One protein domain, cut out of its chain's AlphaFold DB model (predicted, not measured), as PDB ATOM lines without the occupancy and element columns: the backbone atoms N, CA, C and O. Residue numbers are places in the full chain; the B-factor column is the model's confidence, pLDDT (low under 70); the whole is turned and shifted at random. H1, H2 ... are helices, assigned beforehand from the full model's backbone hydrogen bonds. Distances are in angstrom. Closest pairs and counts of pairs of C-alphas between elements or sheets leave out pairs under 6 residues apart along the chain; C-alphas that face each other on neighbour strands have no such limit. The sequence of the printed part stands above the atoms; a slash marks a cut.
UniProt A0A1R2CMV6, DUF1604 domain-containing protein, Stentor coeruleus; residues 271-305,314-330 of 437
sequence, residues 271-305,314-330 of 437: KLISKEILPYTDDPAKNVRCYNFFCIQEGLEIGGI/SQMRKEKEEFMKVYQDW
ATOM      1  N   LYS A 271      50.988 -10.427  25.273       48.97
ATOM      2  CA  LYS A 271      51.111  -9.015  24.865       48.97
ATOM      3  C   LYS A 271      49.953  -8.442  24.049       48.97
ATOM      4  O   LYS A 271      49.934  -7.235  23.842       48.97
ATOM      5  N   LEU A 272      49.008  -9.256  23.578       50.75
ATOM      6  CA  LEU A 272      47.985  -8.764  22.641       50.75
ATOM      7  C   LEU A 272      46.642  -8.434  23.293       50.75
ATOM      8  O   LEU A 272      45.937  -7.550  22.813       50.75
ATOM      9  N   ILE A 273      46.280  -9.101  24.389       53.47
ATOM     10  CA  ILE A 273      45.031  -8.844  25.112       53.47
ATOM     11  C   ILE A 273      45.312  -9.162  26.579       53.47
ATOM     12  O   ILE A 273      45.397 -10.336  26.947       53.47
ATOM     13  N   SER A 274      45.498  -8.146  27.426       54.69
ATOM     14  CA  SER A 274      45.491  -8.396  28.867       54.69
ATOM     15  C   SER A 274      44.135  -9.009  29.225       54.69
ATOM     16  O   SER A 274      43.089  -8.550  28.757       54.69
ATOM     17  N   LYS A 275      44.137 -10.066  30.049       52.06
ATOM     18  CA  LYS A 275      42.911 -10.740  30.534       52.06
ATOM     19  C   LYS A 275      41.906  -9.771  31.189       52.06
ATOM     20  O   LYS A 275      40.750 -10.127  31.370       52.06
ATOM     21  N   GLU A 276      42.352  -8.558  31.504       53.38
ATOM     22  CA  GLU A 276      41.604  -7.457  32.112       53.38
ATOM     23  C   GLU A 276      40.668  -6.696  31.154       53.38
ATOM     24  O   GLU A 276      39.815  -5.952  31.622       53.38
ATOM     25  N   ILE A 277      40.777  -6.863  29.827       58.19
ATOM     26  CA  ILE A 277      39.975  -6.088  28.848       58.19
ATOM     27  C   ILE A 277      38.628  -6.765  28.512       58.19
ATOM     28  O   ILE A 277      37.795  -6.216  27.790       58.19
ATOM     29  N   LEU A 278      38.380  -7.971  29.021       65.81
ATOM     30  CA  LEU A 278      37.209  -8.747  28.629       65.81
ATOM     31  C   LEU A 278      35.998  -8.434  29.533       65.81
ATOM     32  O   LEU A 278      36.101  -8.538  30.752       65.81
ATOM     33  N   PRO A 279      34.825  -8.102  28.958       69.88
ATOM     34  CA  PRO A 279      33.688  -7.532  29.691       69.88
ATOM     35  C   PRO A 279      32.873  -8.548  30.505       69.88
ATOM     36  O   PRO A 279      31.879  -8.179  31.122       69.88
ATOM     37  N   TYR A 280      33.247  -9.828  30.483       74.81
ATOM     38  CA  TYR A 280      32.509 -10.906  31.142       74.81
ATOM     39  C   TYR A 280      33.252 -11.345  32.410       74.81
ATOM     40  O   TYR A 280      33.871 -12.407  32.440       74.81
ATOM     41  N   THR A 281      33.227 -10.504  33.447       65.56
ATOM     42  CA  THR A 281      33.793 -10.815  34.776       65.56
ATOM     43  C   THR A 281      32.963 -11.843  35.538       65.56
ATOM     44  O   THR A 281      33.499 -12.566  36.371       65.56
ATOM     45  N   ASP A 282      31.673 -11.937  35.213       74.88
ATOM     46  CA  ASP A 282      30.701 -12.749  35.948       74.88
ATOM     47  C   ASP A 282      30.697 -14.227  35.510       74.88
ATOM     48  O   ASP A 282      30.199 -15.086  36.233       74.88
ATOM     49  N   ASP A 283      31.271 -14.540  34.339       79.25
ATOM     50  CA  ASP A 283      31.388 -15.905  33.809       79.25
ATOM     51  C   ASP A 283      32.801 -16.142  33.226       79.25
ATOM     52  O   ASP A 283      33.093 -15.726  32.094       79.25
ATOM     53  N   PRO A 284      33.692 -16.837  33.964       76.62
ATOM     54  CA  PRO A 284      35.061 -17.086  33.519       76.62
ATOM     55  C   PRO A 284      35.123 -17.991  32.281       76.62
ATOM     56  O   PRO A 284      36.032 -17.844  31.460       76.62
ATOM     57  N   ALA A 285      34.153 -18.889  32.082       79.12
ATOM     58  CA  ALA A 285      34.116 -19.770  30.919       79.12
ATOM     59  C   ALA A 285      33.731 -18.990  29.653       79.12
ATOM     60  O   ALA A 285      34.343 -19.169  28.593       79.12
ATOM     61  N   LYS A 286      32.761 -18.072  29.755       82.88
ATOM     62  CA  LYS A 286      32.406 -17.145  28.663       82.88
ATOM     63  C   LYS A 286      33.563 -16.213  28.319       82.88
ATOM     64  O   LYS A 286      33.801 -15.935  27.143       82.88
ATOM     65  N   ASN A 287      34.325 -15.800  29.324       82.56
ATOM     66  CA  ASN A 287      35.505 -14.969  29.150       82.56
ATOM     67  C   ASN A 287      36.609 -15.681  28.334       82.56
ATOM     68  O   ASN A 287      37.097 -15.147  27.336       82.56
ATOM     69  N   VAL A 288      36.910 -16.945  28.655       81.44
ATOM     70  CA  VAL A 288      37.847 -17.781  27.875       81.44
ATOM     71  C   VAL A 288      37.364 -17.985  26.434       81.44
ATOM     72  O   VAL A 288      38.163 -17.909  25.497       81.44
ATOM     73  N   ARG A 289      36.057 -18.201  26.212       82.56
ATOM     74  CA  ARG A 289      35.483 -18.303  24.856       82.56
ATOM     75  C   ARG A 289      35.628 -16.996  24.069       82.56
ATOM     76  O   ARG A 289      35.977 -17.047  22.890       82.56
ATOM     77  N   CYS A 290      35.415 -15.852  24.717       82.62
ATOM     78  CA  CYS A 290      35.585 -14.528  24.120       82.62
ATOM     79  C   CYS A 290      37.054 -14.252  23.747       82.62
ATOM     80  O   CYS A 290      37.338 -13.865  22.615       82.62
ATOM     81  N   TYR A 291      38.002 -14.551  24.643       82.81
ATOM     82  CA  TYR A 291      39.440 -14.451  24.357       82.81
ATOM     83  C   TYR A 291      39.841 -15.315  23.156       82.81
ATOM     84  O   TYR A 291      40.479 -14.837  22.217       82.81
ATOM     85  N   ASN A 292      39.389 -16.574  23.134       82.88
ATOM     86  CA  ASN A 292      39.659 -17.475  22.018       82.88
ATOM     87  C   ASN A 292      39.087 -16.934  20.699       82.88
ATOM     88  O   ASN A 292      39.729 -17.040  19.655       82.88
ATOM     89  N   PHE A 293      37.901 -16.319  20.745       84.19
ATOM     90  CA  PHE A 293      37.297 -15.667  19.589       84.19
ATOM     91  C   PHE A 293      38.155 -14.507  19.066       84.19
ATOM     92  O   PHE A 293      38.368 -14.415  17.858       84.19
ATOM     93  N   PHE A 294      38.687 -13.660  19.950       83.44
ATOM     94  CA  PHE A 294      39.497 -12.498  19.569       83.44
ATOM     95  C   PHE A 294      40.801 -12.921  18.895       83.44
ATOM     96  O   PHE A 294      41.134 -12.430  17.820       83.44
ATOM     97  N   CYS A 295      41.506 -13.892  19.469       76.94
ATOM     98  CA  CYS A 295      42.744 -14.397  18.889       76.94
ATOM     99  C   CYS A 295      42.534 -15.053  17.518       76.94
ATOM    100  O   CYS A 295      43.354 -14.856  16.625       76.94
ATOM    101  N   ILE A 296      41.417 -15.763  17.311       79.06
ATOM    102  CA  ILE A 296      41.067 -16.310  15.991       79.06
ATOM    103  C   ILE A 296      40.834 -15.183  14.969       79.06
ATOM    104  O   ILE A 296      41.238 -15.328  13.816       79.06
ATOM    105  N   GLN A 297      40.213 -14.060  15.360       77.31
ATOM    106  CA  GLN A 297      40.020 -12.912  14.458       77.31
ATOM    107  C   GLN A 297      41.341 -12.235  14.063       77.31
ATOM    108  O   GLN A 297      41.473 -11.789  12.926       77.31
ATOM    109  N   GLU A 298      42.330 -12.212  14.958       74.31
ATOM    110  CA  GLU A 298      43.674 -11.671  14.695       74.31
ATOM    111  C   GLU A 298      44.614 -12.674  13.987       74.31
ATOM    112  O   GLU A 298      45.776 -12.369  13.728       74.31
ATOM    113  N   GLY A 299      44.125 -13.869  13.632       68.62
ATOM    114  CA  GLY A 299      44.893 -14.877  12.891       68.62
ATOM    115  C   GLY A 299      45.847 -15.719  13.747       68.62
ATOM    116  O   GLY A 299      46.742 -16.364  13.202       68.62
ATOM    117  N   LEU A 300      45.663 -15.733  15.070       69.00
ATOM    118  CA  LEU A 300      46.421 -16.571  15.998       69.00
ATOM    119  C   LEU A 300      45.738 -17.933  16.172       69.00
ATOM    120  O   LEU A 300      44.563 -18.023  16.535       69.00
ATOM    121  N   GLU A 301      46.487 -19.014  15.955       58.19
ATOM    122  CA  GLU A 301      46.003 -20.378  16.170       58.19
ATOM    123  C   GLU A 301      46.061 -20.737  17.662       58.19
ATOM    124  O   GLU A 301      47.129 -20.969  18.235       58.19
ATOM    125  N   ILE A 302      44.898 -20.798  18.315       55.28
ATOM    126  CA  ILE A 302      44.788 -21.299  19.687       55.28
ATOM    127  C   ILE A 302      44.460 -22.789  19.655       55.28
ATOM    128  O   ILE A 302      43.405 -23.206  19.179       55.28
ATOM    129  N   GLY A 303      45.362 -23.592  20.216       42.47
ATOM    130  CA  GLY A 303      45.096 -24.982  20.563       42.47
ATOM    131  C   GLY A 303      44.363 -25.079  21.900       42.47
ATOM    132  O   GLY A 303      44.847 -24.573  22.909       42.47
ATOM    133  N   GLY A 304      43.211 -25.748  21.906       50.31
ATOM    134  CA  GLY A 304      42.442 -26.056  23.110       50.31
ATOM    135  C   GLY A 304      41.041 -26.555  22.767       50.31
ATOM    136  O   GLY A 304      40.436 -26.110  21.793       50.31
ATOM    137  N   ILE A 305      40.521 -27.501  23.550       43.28
ATOM    138  CA  ILE A 305      39.112 -27.902  23.476       43.28
ATOM    139  C   ILE A 305      38.332 -26.760  24.127       43.28
ATOM    140  O   ILE A 305      38.420 -26.584  25.339       43.28
ATOM    141  N   SER A 314      21.799 -22.195  19.095       81.44
ATOM    142  CA  SER A 314      21.200 -20.861  19.259       81.44
ATOM    143  C   SER A 314      21.995 -19.977  20.229       81.44
ATOM    144  O   SER A 314      22.237 -18.806  19.946       81.44
ATOM    145  N   GLN A 315      22.472 -20.551  21.338       83.38
ATOM    146  CA  GLN A 315      23.306 -19.848  22.316       83.38
ATOM    147  C   GLN A 315      24.661 -19.476  21.707       83.38
ATOM    148  O   GLN A 315      25.090 -18.338  21.839       83.38
ATOM    149  N   MET A 316      25.269 -20.382  20.934       80.06
ATOM    150  CA  MET A 316      26.522 -20.118  20.216       80.06
ATOM    151  C   MET A 316      26.414 -18.951  19.224       80.06
ATOM    152  O   MET A 316      27.359 -18.183  19.068       80.06
ATOM    153  N   ARG A 317      25.269 -18.801  18.540       81.44
ATOM    154  CA  ARG A 317      25.031 -17.667  17.629       81.44
ATOM    155  C   ARG A 317      24.923 -16.348  18.388       81.44
ATOM    156  O   ARG A 317      25.599 -15.399  18.007       81.44
ATOM    157  N   LYS A 318      24.148 -16.321  19.477       87.19
ATOM    158  CA  LYS A 318      24.008 -15.136  20.335       87.19
ATOM    159  C   LYS A 318      25.345 -14.719  20.947       87.19
ATOM    160  O   LYS A 318      25.725 -13.563  20.823       87.19
ATOM    161  N   GLU A 319      26.101 -15.661  21.517       87.31
ATOM    162  CA  GLU A 319      27.432 -15.365  22.064       87.31
ATOM    163  C   GLU A 319      28.387 -14.849  20.986       87.31
ATOM    164  O   GLU A 319      29.112 -13.890  21.218       87.31
ATOM    165  N   LYS A 320      28.360 -15.424  19.779       85.56
ATOM    166  CA  LYS A 320      29.185 -14.941  18.667       85.56
ATOM    167  C   LYS A 320      28.830 -13.510  18.258       85.56
ATOM    168  O   LYS A 320      29.730 -12.732  17.952       85.56
ATOM    169  N   GLU A 321      27.547 -13.162  18.221       85.88
ATOM    170  CA  GLU A 321      27.086 -11.799  17.930       85.88
ATOM    171  C   GLU A 321      27.528 -10.813  19.020       85.88
ATOM    172  O   GLU A 321      28.042  -9.737  18.707       85.88
ATOM    173  N   GLU A 322      27.409 -11.205  20.290       88.25
ATOM    174  CA  GLU A 322      27.902 -10.425  21.427       88.25
ATOM    175  C   GLU A 322      29.423 -10.223  21.354       88.25
ATOM    176  O   GLU A 322      29.892  -9.087  21.410       88.25
ATOM    177  N   PHE A 323      30.198 -11.290  21.137       89.56
ATOM    178  CA  PHE A 323      31.656 -11.218  21.007       89.56
ATOM    179  C   PHE A 323      32.086 -10.355  19.819       89.56
ATOM    180  O   PHE A 323      33.045  -9.595  19.932       89.56
ATOM    181  N   MET A 324      31.363 -10.408  18.694       86.50
ATOM    182  CA  MET A 324      31.614  -9.535  17.544       86.50
ATOM    183  C   MET A 324      31.417  -8.058  17.879       86.50
ATOM    184  O   MET A 324      32.202  -7.226  17.424       86.50
ATOM    185  N   LYS A 325      30.401  -7.717  18.680       87.62
ATOM    186  CA  LYS A 325      30.167  -6.339  19.123       87.62
ATOM    187  C   LYS A 325      31.311  -5.846  20.012       87.62
ATOM    188  O   LYS A 325      31.872  -4.788  19.743       87.62
ATOM    189  N   VAL A 326      31.717  -6.654  20.996       86.06
ATOM    190  CA  VAL A 326      32.850  -6.332  21.881       86.06
ATOM    191  C   VAL A 326      34.148  -6.208  21.082       86.06
ATOM    192  O   VAL A 326      34.912  -5.278  21.309       86.06
ATOM    193  N   TYR A 327      34.386  -7.085  20.103       84.62
ATOM    194  CA  TYR A 327      35.564  -7.014  19.236       84.62
ATOM    195  C   TYR A 327      35.583  -5.737  18.387       84.62
ATOM    196  O   TYR A 327      36.625  -5.101  18.245       84.62
ATOM    197  N   GLN A 328      34.437  -5.321  17.841       83.31
ATOM    198  CA  GLN A 328      34.333  -4.060  17.104       83.31
ATOM    199  C   GLN A 328      34.606  -2.852  17.999       83.31
ATOM    200  O   GLN A 328      35.277  -1.916  17.567       83.31
ATOM    201  N   ASP A 329      34.102  -2.863  19.229       84.75
ATOM    202  CA  ASP A 329      34.334  -1.783  20.183       84.75
ATOM    203  C   ASP A 329      35.794  -1.761  20.649       84.75
ATOM    204  O   ASP A 329      36.415  -0.699  20.610       84.75
ATOM    205  N   TRP A 330      36.390  -2.922  20.933       82.62
ATOM    206  CA  TRP A 330      37.825  -3.066  21.182       82.62
ATOM    207  C   TRP A 330      38.648  -2.528  20.010       82.62
ATOM    208  O   TRP A 330      39.483  -1.657  20.206       82.62
TER     209      TRP A 330
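Overview. This is residues 271 to 305 and 314 to 330 of the 437 residues of the protein "DUF1604 domain-containing protein" of Stentor coeruleus (UniProt A0A1R2CMV6). The longest helix, H2, and a second helix, H1, cross obliquely, the second half of H2 passing by the middle of H1 with only a few close approaches between them. An unnamed stretch, residues 271 to 283, runs past one side of H1 and turns back into its beginning, while residues 298 to 305 fold back from its other end. The 52 printed residues include two named helices, H1 then H2 along the chain, and no named strand; the class is all helix. The whole is compact, with a radius of gyration of the C-alphas of 10.7 A, and rounded, with spans of 30 by 22 by 21 A.

Arrangement. H2, residues 314 to 330, and H1, residues 284 to 297, only just touch, with 3 pairs of C-alphas within 8 A. The closest C-alphas are those of Phe 323 and Cys 290, 6.0 A apart. H2 touches H1 with residues 323 to 327 alone, and H1 touches H2 with residues 290 to 294 alone. Their lines stand at a steep tilt of 65 degrees, and they run the same way. Their centres are 10.1 A apart. In H1 and H2, every O i to N i+4 pair is within hydrogen-bond range.

Along the chain. H2 has 17 residues and is 24.4 A long from C-alpha 314 at (21.200, -20.861, 19.259) to C-alpha 330 at (37.825, -3.066, 21.182). H1 has 14 residues and measures 20.1 A from first to last C-alpha, beginning at C-alpha 284 at (35.061, -17.086, 33.519).

Size, cuts and confidence. The two C-alphas farthest apart are those of Lys 271 and Ser 314, at 32.7 A. Residues 306 to 313 are not printed, and the C-alphas of 305 and 314 are 19.7 A apart across this cut, which lies in the link from H1 to H2. The mean pLDDT of the printed part is 73.9, and the model's confidence is under 70 at residues 271 to 279, residue 281 and residues 299 to 305.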